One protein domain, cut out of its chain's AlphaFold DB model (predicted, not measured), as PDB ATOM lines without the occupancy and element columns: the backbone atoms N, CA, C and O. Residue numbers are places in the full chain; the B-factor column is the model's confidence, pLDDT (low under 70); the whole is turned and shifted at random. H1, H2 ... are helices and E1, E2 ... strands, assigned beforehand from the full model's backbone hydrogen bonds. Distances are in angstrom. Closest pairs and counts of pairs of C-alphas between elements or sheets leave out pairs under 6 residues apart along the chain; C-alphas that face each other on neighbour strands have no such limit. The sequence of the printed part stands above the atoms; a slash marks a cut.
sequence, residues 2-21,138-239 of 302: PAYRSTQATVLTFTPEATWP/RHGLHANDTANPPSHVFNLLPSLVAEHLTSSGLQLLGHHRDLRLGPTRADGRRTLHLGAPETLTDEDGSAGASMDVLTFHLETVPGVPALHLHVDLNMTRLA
ATOM      1  N   PRO A   2     168.173 191.798 135.785       33.00
ATOM      2  CA  PRO A   2     168.020 192.158 134.380       33.00
ATOM      3  C   PRO A   2     166.660 191.651 133.884       33.00
ATOM      4  O   PRO A   2     166.330 190.480 134.063       33.00
ATOM      5  N   ALA A   3     165.850 192.534 133.302       32.81
ATOM      6  CA  ALA A   3     164.621 192.148 132.622       32.81
ATOM      7  C   ALA A   3     164.994 191.573 131.251       32.81
ATOM      8  O   ALA A   3     165.319 192.320 130.328       32.81
ATOM      9  N   TYR A   4     164.992 190.247 131.123       42.25
ATOM     10  CA  TYR A   4     165.134 189.605 129.820       42.25
ATOM     11  C   TYR A   4     163.839 189.834 129.039       42.25
ATOM     12  O   TYR A   4     162.757 189.458 129.489       42.25
ATOM     13  N   ARG A   5     163.938 190.525 127.897       43.06
ATOM     14  CA  ARG A   5     162.805 190.713 126.987       43.06
ATOM     15  C   ARG A   5     162.411 189.342 126.441       43.06
ATOM     16  O   ARG A   5     163.251 188.684 125.829       43.06
ATOM     17  N   SER A   6     161.157 188.934 126.634       49.50
ATOM     18  CA  SER A   6     160.598 187.828 125.857       49.50
ATOM     19  C   SER A   6     160.705 188.221 124.388       49.50
ATOM     20  O   SER A   6     160.154 189.244 123.970       49.50
ATOM     21  N   THR A   7     161.473 187.462 123.620       56.50
ATOM     22  CA  THR A   7     161.561 187.693 122.183       56.50
ATOM     23  C   THR A   7     160.448 186.857 121.569       56.50
ATOM     24  O   THR A   7     160.519 185.629 121.612       56.50
ATOM     25  N   GLN A   8     159.389 187.506 121.071       56.97
ATOM     26  CA  GLN A   8     158.379 186.818 120.260       56.97
ATOM     27  C   GLN A   8     159.104 186.249 119.043       56.97
ATOM     28  O   GLN A   8     159.654 187.006 118.242       56.97
ATOM     29  N   ALA A   9     159.196 184.924 118.967       61.69
ATOM     30  CA  ALA A   9     160.121 184.279 118.051       61.69
ATOM     31  C   ALA A   9     159.465 183.993 116.700       61.69
ATOM     32  O   ALA A   9     160.139 184.114 115.682       61.69
ATOM     33  N   THR A  10     158.171 183.651 116.647       71.50
ATOM     34  CA  THR A  10     157.427 183.400 115.395       71.50
ATOM     35  C   THR A  10     155.913 183.358 115.652       71.50
ATOM     36  O   THR A  10     155.478 182.927 116.721       71.50
ATOM     37  N   VAL A  11     155.112 183.763 114.660       79.44
ATOM     38  CA  VAL A  11     153.655 183.548 114.624       79.44
ATOM     39  C   VAL A  11     153.324 182.624 113.456       79.44
ATOM     40  O   VAL A  11     153.665 182.925 112.312       79.44
ATOM     41  N   LEU A  12     152.665 181.503 113.742       81.69
ATOM     42  CA  LEU A  12     152.081 180.626 112.733       81.69
ATOM     43  C   LEU A  12     150.619 181.032 112.538       81.69
ATOM     44  O   LEU A  12     149.833 180.999 113.486       81.69
ATOM     45  N   THR A  13     150.266 181.429 111.318       83.38
ATOM     46  CA  THR A  13     148.905 181.858 110.976       83.38
ATOM     47  C   THR A  13     148.203 180.752 110.205       83.38
ATOM     48  O   THR A  13     148.687 180.325 109.156       83.38
ATOM     49  N   PHE A  14     147.048 180.318 110.700       79.56
ATOM     50  CA  PHE A  14     146.198 179.351 110.013       79.56
ATOM     51  C   PHE A  14     145.118 180.098 109.239       79.56
ATOM     52  O   PHE A  14     144.369 180.890 109.816       79.56
ATOM     53  N   THR A  15     145.052 179.870 107.927       74.62
ATOM     54  CA  THR A  15     143.989 180.445 107.098       74.62
ATOM     55  C   THR A  15     142.628 179.873 107.517       74.62
ATOM     56  O   THR A  15     142.575 178.748 108.014       74.62
ATOM     57  N   PRO A  16     141.512 180.596 107.301       72.06
ATOM     58  CA  PRO A  16     140.175 180.104 107.662       72.06
ATOM     59  C   PRO A  16     139.790 178.778 106.984       72.06
ATOM     60  O   PRO A  16     138.925 178.056 107.470       72.06
ATOM     61  N   GLU A  17     140.432 178.469 105.856       77.50
ATOM     62  CA  GLU A  17     140.226 177.249 105.069       77.50
ATOM     63  C   GLU A  17     141.189 176.112 105.446       77.50
ATOM     64  O   GLU A  17     141.057 175.000 104.935       77.50
ATOM     65  N   ALA A  18     142.175 176.370 106.315       80.88
ATOM     66  CA  ALA A  18     143.088 175.335 106.774       80.88
ATOM     67  C   ALA A  18     142.310 174.256 107.533       80.88
ATOM     68  O   ALA A  18     141.428 174.559 108.342       80.88
ATOM     69  N   THR A  19     142.681 172.998 107.309       82.94
ATOM     70  CA  THR A  19     142.155 171.855 108.060       82.94
ATOM     71  C   THR A  19     143.315 171.107 108.695       82.94
ATOM     72  O   THR A  19     144.341 170.860 108.054       82.94
ATOM     73  N   TRP A  20     143.156 170.750 109.964       85.88
ATOM     74  CA  TRP A  20     144.062 169.847 110.658       85.88
ATOM     75  C   TRP A  20     143.219 168.839 111.436       85.88
ATOM     76  O   TRP A  20     142.976 169.028 112.632       85.88
ATOM     77  N   PRO A  21     142.754 167.774 110.756       87.56
ATOM     78  CA  PRO A  21     141.988 166.729 111.405       87.56
ATOM     79  C   PRO A  21     142.896 165.934 112.343       87.56
ATOM     80  O   PRO A  21     143.979 165.484 111.957       87.56
ATOM     81  N   ARG A 138     139.677 174.661 112.043       84.50
ATOM     82  CA  ARG A 138     138.306 175.076 111.760       84.50
ATOM     83  C   ARG A 138     137.681 175.785 112.957       84.50
ATOM     84  O   ARG A 138     137.597 175.255 114.061       84.50
ATOM     85  N   HIS A 139     137.176 176.988 112.720       86.69
ATOM     86  CA  HIS A 139     136.561 177.813 113.750       86.69
ATOM     87  C   HIS A 139     135.443 178.681 113.170       86.69
ATOM     88  O   HIS A 139     135.368 178.904 111.962       86.69
ATOM     89  N   GLY A 140     134.536 179.134 114.037       88.75
ATOM     90  CA  GLY A 140     133.542 180.137 113.664       88.75
ATOM     91  C   GLY A 140     134.139 181.541 113.705       88.75
ATOM     92  O   GLY A 140     135.266 181.730 114.155       88.75
ATOM     93  N   LEU A 141     133.356 182.539 113.307       91.75
ATOM     94  CA  LEU A 141     133.706 183.949 113.472       91.75
ATOM     95  C   LEU A 141     132.731 184.623 114.438       91.75
ATOM     96  O   LEU A 141     131.542 184.296 114.484       91.75
ATOM     97  N   HIS A 142     133.237 185.567 115.223       91.81
ATOM     98  CA  HIS A 142     132.410 186.542 115.925       91.81
ATOM     99  C   HIS A 142     131.870 187.599 114.948       91.81
ATOM    100  O   HIS A 142     132.354 187.741 113.830       91.81
ATOM    101  N   ALA A 143     130.888 188.394 115.388       94.00
ATOM    102  CA  ALA A 143     130.273 189.443 114.564       94.00
ATOM    103  C   ALA A 143     131.237 190.572 114.141       94.00
ATOM    104  O   ALA A 143     130.915 191.352 113.256       94.00
ATOM    105  N   ASN A 144     132.393 190.682 114.794       92.31
ATOM    106  CA  ASN A 144     133.454 191.639 114.486       92.31
ATOM    107  C   ASN A 144     134.609 190.987 113.702       92.31
ATOM    108  O   ASN A 144     135.746 191.410 113.875       92.31
ATOM    109  N   ASP A 145     134.347 189.904 112.965       92.19
ATOM    110  CA  ASP A 145     135.319 189.127 112.178       92.19
ATOM    111  C   ASP A 145     136.468 188.488 112.974       92.19
ATOM    112  O   ASP A 145     137.415 187.965 112.398       92.19
ATOM    113  N   THR A 146     136.393 188.481 114.307       93.44
ATOM    114  CA  THR A 146     137.399 187.812 115.144       93.44
ATOM    115  C   THR A 146     137.198 186.303 115.097       93.44
ATOM    116  O   THR A 146     136.072 185.826 115.275       93.44
ATOM    117  N   ALA A 147     138.284 185.551 114.929       90.94
ATOM    118  CA  ALA A 147     138.275 184.099 115.053       90.94
ATOM    119  C   ALA A 147     137.659 183.636 116.392       90.94
ATOM    120  O   ALA A 147     138.031 184.119 117.459       90.94
ATOM    121  N   ASN A 148     136.728 182.679 116.336       91.38
ATOM    122  CA  ASN A 148     136.026 182.100 117.486       91.38
ATOM    123  C   ASN A 148     136.216 180.569 117.520       91.38
ATOM    124  O   ASN A 148     135.306 179.814 117.145       91.38
ATOM    125  N   PRO A 149     137.414 180.085 117.890       89.50
ATOM    126  CA  PRO A 149     137.669 178.658 118.002       89.50
ATOM    127  C   PRO A 149     137.032 178.084 119.282       89.50
ATOM    128  O   PRO A 149     136.937 178.774 120.303       89.50
ATOM    129  N   PRO A 150     136.627 176.803 119.278       86.19
ATOM    130  CA  PRO A 150     136.216 176.116 120.496       86.19
ATOM    131  C   PRO A 150     137.298 176.165 121.586       86.19
ATOM    132  O   PRO A 150     138.493 176.102 121.300       86.19
ATOM    133  N   SER A 151     136.890 176.193 122.859       82.38
ATOM    134  CA  SER A 151     137.813 176.337 123.998       82.38
ATOM    135  C   SER A 151     138.919 175.277 124.051       82.38
ATOM    136  O   SER A 151     140.034 175.573 124.466       82.38
ATOM    137  N   HIS A 152     138.639 174.053 123.597       79.81
ATOM    138  CA  HIS A 152     139.624 172.972 123.574       79.81
ATOM    139  C   HIS A 152     140.768 173.217 122.575       79.81
ATOM    140  O   HIS A 152     141.874 172.734 122.806       79.81
ATOM    141  N   VAL A 153     140.543 173.993 121.505       88.38
ATOM    142  CA  VAL A 153     141.562 174.294 120.484       88.38
ATOM    143  C   VAL A 153     142.713 175.103 121.082       88.38
ATOM    144  O   VAL A 153     143.871 174.818 120.780       88.38
ATOM    145  N   PHE A 154     142.417 176.029 122.002       87.38
ATOM    146  CA  PHE A 154     143.431 176.820 122.710       87.38
ATOM    147  C   PHE A 154     144.425 175.967 123.505       87.38
ATOM    148  O   PHE A 154     145.548 176.410 123.727       87.38
ATOM    149  N   ASN A 155     144.042 174.750 123.900       83.38
ATOM    150  CA  ASN A 155     144.920 173.849 124.642       83.38
ATOM    151  C   ASN A 155     145.524 172.744 123.755       83.38
ATOM    152  O   ASN A 155     146.683 172.359 123.928       83.38
ATOM    153  N   LEU A 156     144.737 172.216 122.809       85.69
ATOM    154  CA  LEU A 156     145.128 171.104 121.938       85.69
ATOM    155  C   LEU A 156     146.147 171.520 120.879       85.69
ATOM    156  O   LEU A 156     147.167 170.851 120.727       85.69
ATOM    157  N   LEU A 157     145.892 172.622 120.168       89.62
ATOM    158  CA  LEU A 157     146.718 173.029 119.033       89.62
ATOM    159  C   LEU A 157     148.170 173.342 119.448       89.62
ATOM    160  O   LEU A 157     149.079 172.781 118.832       89.62
ATOM    161  N   PRO A 158     148.440 174.120 120.521       90.75
ATOM    162  CA  PRO A 158     149.808 174.305 121.012       90.75
ATOM    163  C   PRO A 158     150.501 172.991 121.393       90.75
ATOM    164  O   PRO A 158     151.687 172.809 121.116       90.75
ATOM    165  N   SER A 159     149.759 172.068 122.014       87.38
ATOM    166  CA  SER A 159     150.294 170.786 122.484       87.38
ATOM    167  C   SER A 159     150.685 169.864 121.334       87.38
ATOM    168  O   SER A 159     151.766 169.278 121.355       87.38
ATOM    169  N   LEU A 160     149.841 169.782 120.305       87.69
ATOM    170  CA  LEU A 160     150.076 168.941 119.134       87.69
ATOM    171  C   LEU A 160     151.173 169.493 118.227       87.69
ATOM    172  O   LEU A 160     151.971 168.719 117.708       87.69
ATOM    173  N   VAL A 161     151.285 170.816 118.088       88.88
ATOM    174  CA  VAL A 161     152.414 171.421 117.363       88.88
ATOM    175  C   VAL A 161     153.734 171.154 118.087       88.88
ATOM    176  O   VAL A 161     154.700 170.742 117.446       88.88
ATOM    177  N   ALA A 162     153.787 171.319 119.413       89.12
ATOM    178  CA  ALA A 162     154.989 171.014 120.191       89.12
ATOM    179  C   ALA A 162     155.417 169.540 120.053       89.12
ATOM    180  O   ALA A 162     156.607 169.233 119.971       89.12
ATOM    181  N   GLU A 163     154.459 168.620 119.982       86.25
ATOM    182  CA  GLU A 163     154.725 167.190 119.788       86.25
ATOM    183  C   GLU A 163     155.146 166.832 118.391       86.25
ATOM    184  O   GLU A 163     156.110 166.087 118.222       86.25
ATOM    185  N   HIS A 164     154.474 167.413 117.401       86.56
ATOM    186  CA  HIS A 164     154.894 167.281 116.026       86.56
ATOM    187  C   HIS A 164     156.367 167.672 115.908       86.56
ATOM    188  O   HIS A 164     157.155 166.851 115.459       86.56
ATOM    189  N   LEU A 165     156.763 168.834 116.441       88.12
ATOM    190  CA  LEU A 165     158.159 169.283 116.461       88.12
ATOM    191  C   LEU A 165     159.095 168.352 117.239       88.12
ATOM    192  O   LEU A 165     160.232 168.150 116.824       88.12
ATOM    193  N   THR A 166     158.637 167.773 118.350       87.62
ATOM    194  CA  THR A 166     159.431 166.801 119.121       87.62
ATOM    195  C   THR A 166     159.707 165.538 118.302       87.62
ATOM    196  O   THR A 166     160.817 165.015 118.331       87.62
ATOM    197  N   SER A 167     158.713 165.064 117.547       86.25
ATOM    198  CA  SER A 167     158.808 163.841 116.740       86.25
ATOM    199  C   SER A 167     159.511 164.038 115.393       86.25
ATOM    200  O   SER A 167     160.279 163.177 114.972       86.25
ATOM    201  N   SER A 168     159.273 165.164 114.714       84.88
ATOM    202  CA  SER A 168     159.869 165.482 113.411       84.88
ATOM    203  C   SER A 168     161.250 166.126 113.537       84.88
ATOM    204  O   SER A 168     162.021 166.140 112.576       84.88
ATOM    205  N   GLY A 169     161.587 166.603 114.736       82.00
ATOM    206  CA  GLY A 169     162.795 167.354 115.012       82.00
ATOM    207  C   GLY A 169     162.658 168.819 114.611       82.00
ATOM    208  O   GLY A 169     162.039 169.173 113.609       82.00
ATOM    209  N   LEU A 170     163.309 169.692 115.374       84.56
ATOM    210  CA  LEU A 170     163.401 171.109 115.052       84.56
ATOM    211  C   LEU A 170     164.826 171.443 114.617       84.56
ATOM    212  O   LEU A 170     165.792 171.173 115.336       84.56
ATOM    213  N   GLN A 171     164.948 172.061 113.443       82.12
ATOM    214  CA  GLN A 171     166.198 172.664 112.994       82.12
ATOM    215  C   GLN A 171     166.171 174.161 113.294       82.12
ATOM    216  O   GLN A 171     165.348 174.897 112.755       82.12
ATOM    217  N   LEU A 172     167.095 174.620 114.136       75.56
ATOM    218  CA  LEU A 172     167.311 176.040 114.400       75.56
ATOM    219  C   LEU A 172     168.702 176.425 113.915       75.56
ATOM    220  O   LEU A 172     169.694 175.861 114.372       75.56
ATOM    221  N   LEU A 173     168.764 177.393 112.995       79.38
ATOM    222  CA  LEU A 173     170.014 177.868 112.382       79.38
ATOM    223  C   LEU A 173     170.846 176.727 111.759       79.38
ATOM    224  O   LEU A 173     172.064 176.707 111.875       79.38
ATOM    225  N   GLY A 174     170.183 175.745 111.140       79.56
ATOM    226  CA  GLY A 174     170.837 174.579 110.532       79.56
ATOM    227  C   GLY A 174     171.293 173.498 111.522       79.56
ATOM    228  O   GLY A 174     171.846 172.486 111.100       79.56
ATOM    229  N   HIS A 175     171.039 173.667 112.824       80.25
ATOM    230  CA  HIS A 175     171.365 172.677 113.847       80.25
ATOM    231  C   HIS A 175     170.109 171.971 114.352       80.25
ATOM    232  O   HIS A 175     169.141 172.618 114.759       80.25
ATOM    233  N   HIS A 176     170.146 170.637 114.367       84.62
ATOM    234  CA  HIS A 176     169.125 169.835 115.030       84.62
ATOM    235  C   HIS A 176     169.175 170.073 116.544       84.62
ATOM    236  O   HIS A 176     170.256 170.099 117.140       84.62
ATOM    237  N   ARG A 177     168.010 170.260 117.162       83.38
ATOM    238  CA  ARG A 177     167.871 170.417 118.610       83.38
ATOM    239  C   ARG A 177     167.175 169.196 119.193       83.38
ATOM    240  O   ARG A 177     166.142 168.789 118.676       83.38
ATOM    241  N   ASP A 178     167.733 168.660 120.279       85.81
ATOM    242  CA  ASP A 178     167.020 167.705 121.132       85.81
ATOM    243  C   ASP A 178     165.847 168.448 121.777       85.81
ATOM    244  O   ASP A 178     166.034 169.517 122.362       85.81
ATOM    245  N   LEU A 179     164.638 167.926 121.618       89.62
ATOM    246  CA  LEU A 179     163.417 168.560 122.093       89.62
ATOM    247  C   LEU A 179     162.753 167.655 123.114       89.62
ATOM    248  O   LEU A 179     162.609 166.453 122.905       89.62
ATOM    249  N   ARG A 180     162.317 168.245 124.224       87.62
ATOM    250  CA  ARG A 180     161.612 167.515 125.279       87.62
ATOM    251  C   ARG A 180     160.330 168.233 125.622       87.62
ATOM    252  O   ARG A 180     160.336 169.437 125.880       87.62
ATOM    253  N   LEU A 181     159.233 167.488 125.649       86.75
ATOM    254  CA  LEU A 181     157.944 168.027 126.053       86.75
ATOM    255  C   LEU A 181     158.011 168.475 127.510       86.75
ATOM    256  O   LEU A 181     158.362 167.703 128.402       86.75
ATOM    257  N   GLY A 182     157.696 169.746 127.724       82.12
ATOM    258  CA  GLY A 182     157.478 170.306 129.043       82.12
ATOM    259  C   GLY A 182     156.010 170.175 129.462       82.12
ATOM    260  O   GLY A 182     155.176 169.650 128.719       82.12
ATOM    261  N   PRO A 183     155.662 170.665 130.662       77.75
ATOM    262  CA  PRO A 183     154.289 170.638 131.149       77.75
ATOM    263  C   PRO A 183     153.346 171.489 130.282       77.75
ATOM    264  O   PRO A 183     153.733 172.530 129.732       77.75
ATOM    265  N   THR A 184     152.077 171.072 130.225       78.75
ATOM    266  CA  THR A 184     150.962 171.921 129.779       78.75
ATOM    267  C   THR A 184     150.496 172.771 130.954       78.75
ATOM    268  O   THR A 184     150.312 172.276 132.065       78.75
ATOM    269  N   ARG A 185     150.321 174.071 130.733       78.75
ATOM    270  CA  ARG A 185     149.776 174.981 131.741       78.75
ATOM    271  C   ARG A 185     148.250 175.003 131.671       78.75
ATOM    272  O   ARG A 185     147.656 174.786 130.621       78.75
ATOM    273  N   ALA A 186     147.613 175.344 132.789       71.50
ATOM    274  CA  ALA A 186     146.153 175.428 132.886       71.50
ATOM    275  C   ALA A 186     145.511 176.490 131.963       71.50
ATOM    276  O   ALA A 186     144.293 176.491 131.802       71.50
ATOM    277  N   ASP A 187     146.304 177.405 131.396       77.81
ATOM    278  CA  ASP A 187     145.895 178.409 130.406       77.81
ATOM    279  C   ASP A 187     146.103 177.949 128.948       77.81
ATOM    280  O   ASP A 187     146.024 178.767 128.038       77.81
ATOM    281  N   GLY A 188     146.388 176.662 128.720       80.00
ATOM    282  CA  GLY A 188     146.548 176.075 127.385       80.00
ATOM    283  C   GLY A 188     147.945 176.219 126.789       80.00
ATOM    284  O   GLY A 188     148.233 175.638 125.743       80.00
ATOM    285  N   ARG A 189     148.852 176.943 127.458       89.12
ATOM    286  CA  ARG A 189     150.234 177.078 126.989       89.12
ATOM    287  C   ARG A 189     150.966 175.744 127.103       89.12
ATOM    288  O   ARG A 189     150.995 175.140 128.180       89.12
ATOM    289  N   ARG A 190     151.643 175.331 126.033       89.75
ATOM    290  CA  ARG A 190     152.547 174.173 126.040       89.75
ATOM    291  C   ARG A 190     153.990 174.646 126.032       89.75
ATOM    292  O   ARG A 190     154.349 175.551 125.281       89.75
ATOM    293  N   THR A 191     154.820 174.026 126.862       90.25
ATOM    294  CA  THR A 191     156.262 174.290 126.886       90.25
ATOM    295  C   THR A 191     157.033 173.167 126.205       90.25
ATOM    296  O   THR A 191     156.657 171.999 126.289       90.25
ATOM    297  N   LEU A 192     158.112 173.531 125.522       90.94
ATOM    298  CA  LEU A 192     159.054 172.618 124.893       90.94
ATOM    299  C   LEU A 192     160.459 173.026 125.320       90.94
ATOM    300  O   LEU A 192     160.855 174.170 125.108       90.94
ATOM    301  N   HIS A 193     161.196 172.119 125.947       90.88
ATOM    302  CA  HIS A 193     162.566 172.362 126.384       90.88
ATOM    303  C   HIS A 193     163.544 172.032 125.257       90.88
ATOM    304  O   HIS A 193     163.371 171.040 124.545       90.88
ATOM    305  N   LEU A 194     164.566 172.870 125.113       90.06
ATOM    306  CA  LEU A 194     165.576 172.780 124.072       90.06
ATOM    307  C   LEU A 194     166.835 172.196 124.706       90.06
ATOM    308  O   LEU A 194     167.611 172.901 125.346       90.06
ATOM    309  N   GLY A 195     167.018 170.893 124.529       85.06
ATOM    310  CA  GLY A 195     168.136 170.137 125.069       85.06
ATOM    311  C   GLY A 195     168.008 169.792 126.551       85.06
ATOM    312  O   GLY A 195     166.945 169.874 127.173       85.06
ATOM    313  N   ALA A 196     169.126 169.337 127.110       84.69
ATOM    314  CA  ALA A 196     169.258 169.102 128.539       84.69
ATOM    315  C   ALA A 196     169.576 170.419 129.272       84.69
ATOM    316  O   ALA A 196     170.203 171.296 128.681       84.69
ATOM    317  N   PRO A 197     169.203 170.556 130.558       86.50
ATOM    318  CA  PRO A 197     169.610 171.706 131.356       86.50
ATOM    319  C   PRO A 197     171.134 171.863 131.393       86.50
ATOM    320  O   PRO A 197     171.858 170.921 131.720       86.50
ATOM    321  N   GLU A 198     171.614 173.064 131.092       84.81
ATOM    322  CA  GLU A 198     173.022 173.443 131.156       84.81
ATOM    323  C   GLU A 198     173.353 174.000 132.537       84.81
ATOM    324  O   GLU A 198     172.536 174.677 133.156       84.81
ATOM    325  N   THR A 199     174.552 173.721 133.050       84.56
ATOM    326  CA  THR A 199     174.946 174.218 134.374       84.56
ATOM    327  C   THR A 199     175.189 175.719 134.310       84.56
ATOM    328  O   THR A 199     175.946 176.196 133.469       84.56
ATOM    329  N   LEU A 200     174.587 176.458 135.235       81.44
ATOM    330  CA  LEU A 200     174.744 177.899 135.351       81.44
ATOM    331  C   LEU A 200     175.429 178.205 136.682       81.44
ATOM    332  O   LEU A 200     174.965 177.767 137.729       81.44
ATOM    333  N   THR A 201     176.539 178.934 136.651       78.94
ATOM    334  CA  THR A 201     177.212 179.400 137.870       78.94
ATOM    335  C   THR A 201     177.092 180.914 137.904       78.94
ATOM    336  O   THR A 201     177.620 181.582 137.017       78.94
ATOM    337  N   ASP A 202     176.346 181.451 138.872       72.00
ATOM    338  CA  ASP A 202     176.278 182.902 139.083       72.00
ATOM    339  C   ASP A 202     177.584 183.402 139.740       72.00
ATOM    340  O   ASP A 202     178.327 182.623 140.347       72.00
ATOM    341  N   GLU A 203     177.863 184.706 139.631       73.69
ATOM    342  CA  GLU A 203     179.085 185.354 140.154       73.69
ATOM    343  C   GLU A 203     179.308 185.085 141.653       73.69
ATOM    344  O   GLU A 203     180.437 184.939 142.116       73.69
ATOM    345  N   ASP A 204     178.214 184.933 142.397       72.75
ATOM    346  CA  ASP A 204     178.153 184.657 143.831       72.75
ATOM    347  C   ASP A 204     178.575 183.212 144.192       72.75
ATOM    348  O   ASP A 204     178.497 182.808 145.354       72.75
ATOM    349  N   GLY A 205     178.935 182.385 143.202       68.75
ATOM    350  CA  GLY A 205     179.213 180.953 143.360       68.75
ATOM    351  C   GLY A 205     177.956 180.087 143.506       68.75
ATOM    352  O   GLY A 205     178.051 178.890 143.785       68.75
ATOM    353  N   SER A 206     176.769 180.673 143.323       67.81
ATOM    354  CA  SER A 206     175.506 179.935 143.337       67.81
ATOM    355  C   SER A 206     175.401 179.048 142.098       67.81
ATOM    356  O   SER A 206     175.434 179.535 140.969       67.81
ATOM    357  N   ALA A 207     175.255 177.741 142.318       77.44
ATOM    358  CA  ALA A 207     175.035 176.774 141.250       77.44
ATOM    359  C   ALA A 207     173.546 176.708 140.883       77.44
ATOM    360  O   ALA A 207     172.669 176.571 141.740       77.44
ATOM    361  N   GLY A 208     173.254 176.765 139.598       83.12
ATOM    362  CA  GLY A 208     171.943 176.624 138.987       83.12
ATOM    363  C   GLY A 208     172.040 175.738 137.749       83.12
ATOM    364  O   GLY A 208     173.113 175.267 137.373       83.12
ATOM    365  N   ALA A 209     170.911 175.542 137.091       86.12
ATOM    366  CA  ALA A 209     170.894 175.130 135.700       86.12
ATOM    367  C   ALA A 209     170.001 176.078 134.896       86.12
ATOM    368  O   ALA A 209     169.096 176.704 135.445       86.12
ATOM    369  N   SER A 210     170.246 176.204 133.605       88.31
ATOM    370  CA  SER A 210     169.384 176.923 132.675       88.31
ATOM    371  C   SER A 210     169.011 176.027 131.511       88.31
ATOM    372  O   SER A 210     169.792 175.181 131.092       88.31
ATOM    373  N   MET A 211     167.814 176.223 130.983       89.31
ATOM    374  CA  MET A 211     167.393 175.606 129.734       89.31
ATOM    375  C   MET A 211     166.607 176.616 128.913       89.31
ATOM    376  O   MET A 211     165.803 177.378 129.461       89.31
ATOM    377  N   ASP A 212     166.821 176.591 127.606       90.00
ATOM    378  CA  ASP A 212     165.984 177.326 126.672       90.00
ATOM    379  C   ASP A 212     164.643 176.606 126.513       90.00
ATOM    380  O   ASP A 212     164.552 175.374 126.533       90.00
ATOM    381  N   VAL A 213     163.574 177.386 126.405       91.12
ATOM    382  CA  VAL A 213     162.196 176.905 126.372       91.12
ATOM    383  C   VAL A 213     161.420 177.657 125.302       91.12
ATOM    384  O   VAL A 213     161.315 178.883 125.344       91.12
ATOM    385  N   LEU A 214     160.803 176.916 124.386       91.44
ATOM    386  CA  LEU A 214     159.766 177.440 123.505       91.44
ATOM    387  C   LEU A 214     158.412 177.308 124.203       91.44
ATOM    388  O   LEU A 214     158.081 176.264 124.765       91.44
ATOM    389  N   THR A 215     157.628 178.380 124.195       92.56
ATOM    390  CA  THR A 215     156.266 178.399 124.737       92.56
ATOM    391  C   THR A 215     155.279 178.634 123.608       92.56
ATOM    392  O   THR A 215     155.278 179.697 122.991       92.56
ATOM    393  N   PHE A 216     154.426 177.645 123.370       92.25
ATOM    394  CA  PHE A 216     153.376 177.674 122.362       92.25
ATOM    395  C   PHE A 216     152.068 178.108 123.009       92.25
ATOM    396  O   PHE A 216     151.684 177.567 124.051       92.25
ATOM    397  N   HIS A 217     151.380 179.065 122.397       92.75
ATOM    398  CA  HIS A 217     150.062 179.499 122.844       92.75
ATOM    399  C   HIS A 217     149.252 180.093 121.699       92.75
ATOM    400  O   HIS A 217     149.803 180.706 120.788       92.75
ATOM    401  N   LEU A 218     147.944 179.868 121.731       92.19
ATOM    402  CA  LEU A 218     147.031 180.341 120.703       92.19
ATOM    403  C   LEU A 218     146.439 181.691 121.109       92.19
ATOM    404  O   LEU A 218     145.972 181.843 122.238       92.19
ATOM    405  N   GLU A 219     146.408 182.639 120.180       91.25
ATOM    406  CA  GLU A 219     145.758 183.936 120.344       91.25
ATOM    407  C   GLU A 219     144.799 184.212 119.177       91.25
ATOM    408  O   GLU A 219     145.008 183.791 118.035       91.25
ATOM    409  N   THR A 220     143.725 184.938 119.479       90.75
ATOM    410  CA  THR A 220     142.783 185.485 118.497       90.75
ATOM    411  C   THR A 220     142.928 186.999 118.489       90.75
ATOM    412  O   THR A 220     142.886 187.622 119.554       90.75
ATOM    413  N   VAL A 221     143.066 187.606 117.312       90.06
ATOM    414  CA  VAL A 221     143.253 189.056 117.182       90.06
ATOM    415  C   VAL A 221     141.918 189.719 116.821       90.06
ATOM    416  O   VAL A 221     141.253 189.258 115.891       90.06
ATOM    417  N   PRO A 222     141.497 190.794 117.516       91.88
ATOM    418  CA  PRO A 222     140.257 191.495 117.190       91.88
ATOM    419  C   PRO A 222     140.208 191.947 115.724       91.88
ATOM    420  O   PRO A 222     141.127 192.617 115.258       91.88
ATOM    421  N   GLY A 223     139.129 191.613 115.014       91.12
ATOM    422  CA  GLY A 223     138.961 191.969 113.598       91.12
ATOM    423  C   GLY A 223     139.704 191.068 112.615       91.12
ATOM    424  O   GLY A 223     139.704 191.357 111.420       91.12
ATOM    425  N   VAL A 224     140.361 190.008 113.093       91.12
ATOM    426  CA  VAL A 224     141.141 189.097 112.252       91.12
ATOM    427  C   VAL A 224     140.489 187.710 112.251       91.12
ATOM    428  O   VAL A 224     140.355 187.098 113.316       91.12
ATOM    429  N   PRO A 225     140.130 187.175 111.067       90.06
ATOM    430  CA  PRO A 225     139.426 185.900 110.954       90.06
ATOM    431  C   PRO A 225     140.358 184.685 111.022       90.06
ATOM    432  O   PRO A 225     139.913 183.572 110.785       90.06
ATOM    433  N   ALA A 226     141.652 184.883 111.273       89.00
ATOM    434  CA  ALA A 226     142.651 183.824 111.325       89.00
ATOM    435  C   ALA A 226     143.058 183.514 112.772       89.00
ATOM    436  O   ALA A 226     143.062 184.391 113.639       89.00
ATOM    437  N   LEU A 227     143.450 182.261 113.014       89.81
ATOM    438  CA  LEU A 227     144.059 181.845 114.275       89.81
ATOM    439  C   LEU A 227     145.568 182.064 114.231       89.81
ATOM    440  O   LEU A 227     146.221 181.722 113.239       89.81
ATOM    441  N   HIS A 228     146.122 182.570 115.333       90.75
ATOM    442  CA  HIS A 228     147.549 182.827 115.471       90.75
ATOM    443  C   HIS A 228     148.132 181.965 116.585       90.75
ATOM    444  O   HIS A 228     147.810 182.134 117.759       90.75
ATOM    445  N   LEU A 229     149.003 181.027 116.224       91.69
ATOM    446  CA  LEU A 229     149.793 180.275 117.187       91.69
ATOM    447  C   LEU A 229     151.127 180.994 117.387       91.69
ATOM    448  O   LEU A 229     151.972 181.045 116.492       91.69
ATOM    449  N   HIS A 230     151.301 181.545 118.578       92.12
ATOM    450  CA  HIS A 230     152.497 182.256 118.985       92.12
ATOM    451  C   HIS A 230     153.511 181.288 119.581       92.12
ATOM    452  O   HIS A 230     153.175 180.427 120.403       92.12
ATOM    453  N   VAL A 231     154.766 181.465 119.177       91.50
ATOM    454  CA  VAL A 231     155.911 180.736 119.709       91.50
ATOM    455  C   VAL A 231     156.872 181.739 120.332       91.50
ATOM    456  O   VAL A 231     157.527 182.516 119.633       91.50
ATOM    457  N   ASP A 232     156.962 181.710 121.658       90.69
ATOM    458  CA  ASP A 232     157.883 182.553 122.418       90.69
ATOM    459  C   ASP A 232     159.128 181.762 122.798       90.69
ATOM    460  O   ASP A 232     159.017 180.674 123.368       90.69
ATOM    461  N   LEU A 233     160.311 182.327 122.554       88.38
ATOM    462  CA  LEU A 233     161.566 181.780 123.060       88.38
ATOM    463  C   LEU A 233     161.917 182.452 124.389       88.38
ATOM    464  O   LEU A 233     162.069 183.672 124.469       88.38
ATOM    465  N   ASN A 234     162.061 181.636 125.426       88.00
ATOM    466  CA  ASN A 234     162.398 182.049 126.781       88.00
ATOM    467  C   ASN A 234     163.538 181.182 127.335       88.00
ATOM    468  O   ASN A 234     163.820 180.110 126.814       88.00
ATOM    469  N   MET A 235     164.141 181.614 128.442       86.19
ATOM    470  CA  MET A 235     165.097 180.817 129.216       86.19
ATOM    471  C   MET A 235     164.520 180.572 130.613       86.19
ATOM    472  O   MET A 235     164.098 181.508 131.294       86.19
ATOM    473  N   THR A 236     164.511 179.316 131.058       85.81
ATOM    474  CA  THR A 236     164.115 178.933 132.420       85.81
ATOM    475  C   THR A 236     165.356 178.626 133.246       85.81
ATOM    476  O   THR A 236     166.188 177.822 132.834       85.81
ATOM    477  N   ARG A 237     165.468 179.236 134.432       84.44
ATOM    478  CA  ARG A 237     166.489 178.895 135.433       84.44
ATOM    479  C   ARG A 237     165.920 177.901 136.445       84.44
ATOM    480  O   ARG A 237     164.856 178.129 137.016       84.44
ATOM    481  N   LEU A 238     166.650 176.822 136.677       81.25
ATOM    482  CA  LEU A 238     166.378 175.791 137.667       81.25
ATOM    483  C   LEU A 238     167.341 175.978 138.841       81.25
ATOM    484  O   LEU A 238     168.555 176.084 138.658       81.25
ATOM    485  N   ALA A 239     166.806 176.019 140.058       75.12
ATOM    486  CA  ALA A 239     167.636 176.007 141.254       75.12
ATOM    487  C   ALA A 239     168.206 174.595 141.466       75.12
ATOM    488  O   ALA A 239     167.474 173.613 141.376       75.12
TER     489      ALA A 239
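What this domain is: This is residues 2 to 21 and 138 to 239 of the 302 residues of the protein "pPIWI_RE_X domain-containing protein" of Streptomyces gardneri (UniProt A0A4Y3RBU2). A long, strongly twisted sheet of five strands has one helix, H1, packed over one face, on E6 and E5; no named helix covers the other face. The small hairpin of E2 and E3 follows H1, with residues 171 to 176 sticking out, while the turn between E5 and E6 and the unnamed residues 138 to 152 reach towards opposite ends of the longest axis. The printed part has 122 residues with one named helix and seven named strands, in the order E1 H1 E2 E3 E4 E5 E6 E7. The sheet's order is E1 E7 E6 E5 E4, all antiparallel; the class is mixed, helices and strands, in two layers, a helix on one face of a sheet. The whole is only just loose, close to compact, with a radius of gyration of the C-alphas of 16.8 A, and its spans are 57 by 31 by 27 A.

How they stand to each other: E1, residues 7 to 14, is an edge strand, antiparallel to E7, residues 227 to 239, at 148 degrees; N 12 and O 229 are 2.9 A apart, within hydrogen-bond range. H1, residues 153 to 168, is on the sheet at a height of 7.4 A, over E6, residues 207 to 220, and E5, residues 190 to 201. On the local plane it stands at 32 degrees to E6, only just slantwise to the strands. The closest C-alphas of H1 and E6 are those of Pro 158 and Phe 216, 5.1 A apart. In H1, 10 of 12 O i to N i+4 pairs are within hydrogen-bond range. E2, residues 170 to 172, and E3, residues 175 to 177, form an antiparallel hairpin, with N 172 and O 175 2.9 A apart. E3 runs on into E4, residues 179 to 184, at 40 degrees. E4, E5, E6 and E7 make a meander, each strand the antiparallel neighbour of the one before: N 193 and O 180 are 2.8 A apart, N 208 and O 200 2.7 A, and N 238 and O 209 2.7 A. E5 bends by 72 degrees at residue 195.

Where its parts are: E1 begins at C-alpha 7, (161.561, 187.693, 122.183), and is 21.3 A long from first to last C-alpha. H1 is 21.5 A long, from C-alpha 153 at (141.562, 174.294, 120.484). E5 is 27.9 A long, E6 40.4 A and E7 36.3 A, ending at C-alpha 239, (167.636, 176.007, 141.254).

The domain as a whole: The C-alphas farthest apart, those of Ala 143 and Gly 205, are 57.4 A apart. Residues 22 to 137 are not printed; C-alphas 21 and 138 are 9.1 A apart across the cut. Of the links that are printed whole, none is long. The model's confidence is low, with pLDDT under 70, in residues 2 to 9 and 205 to 206.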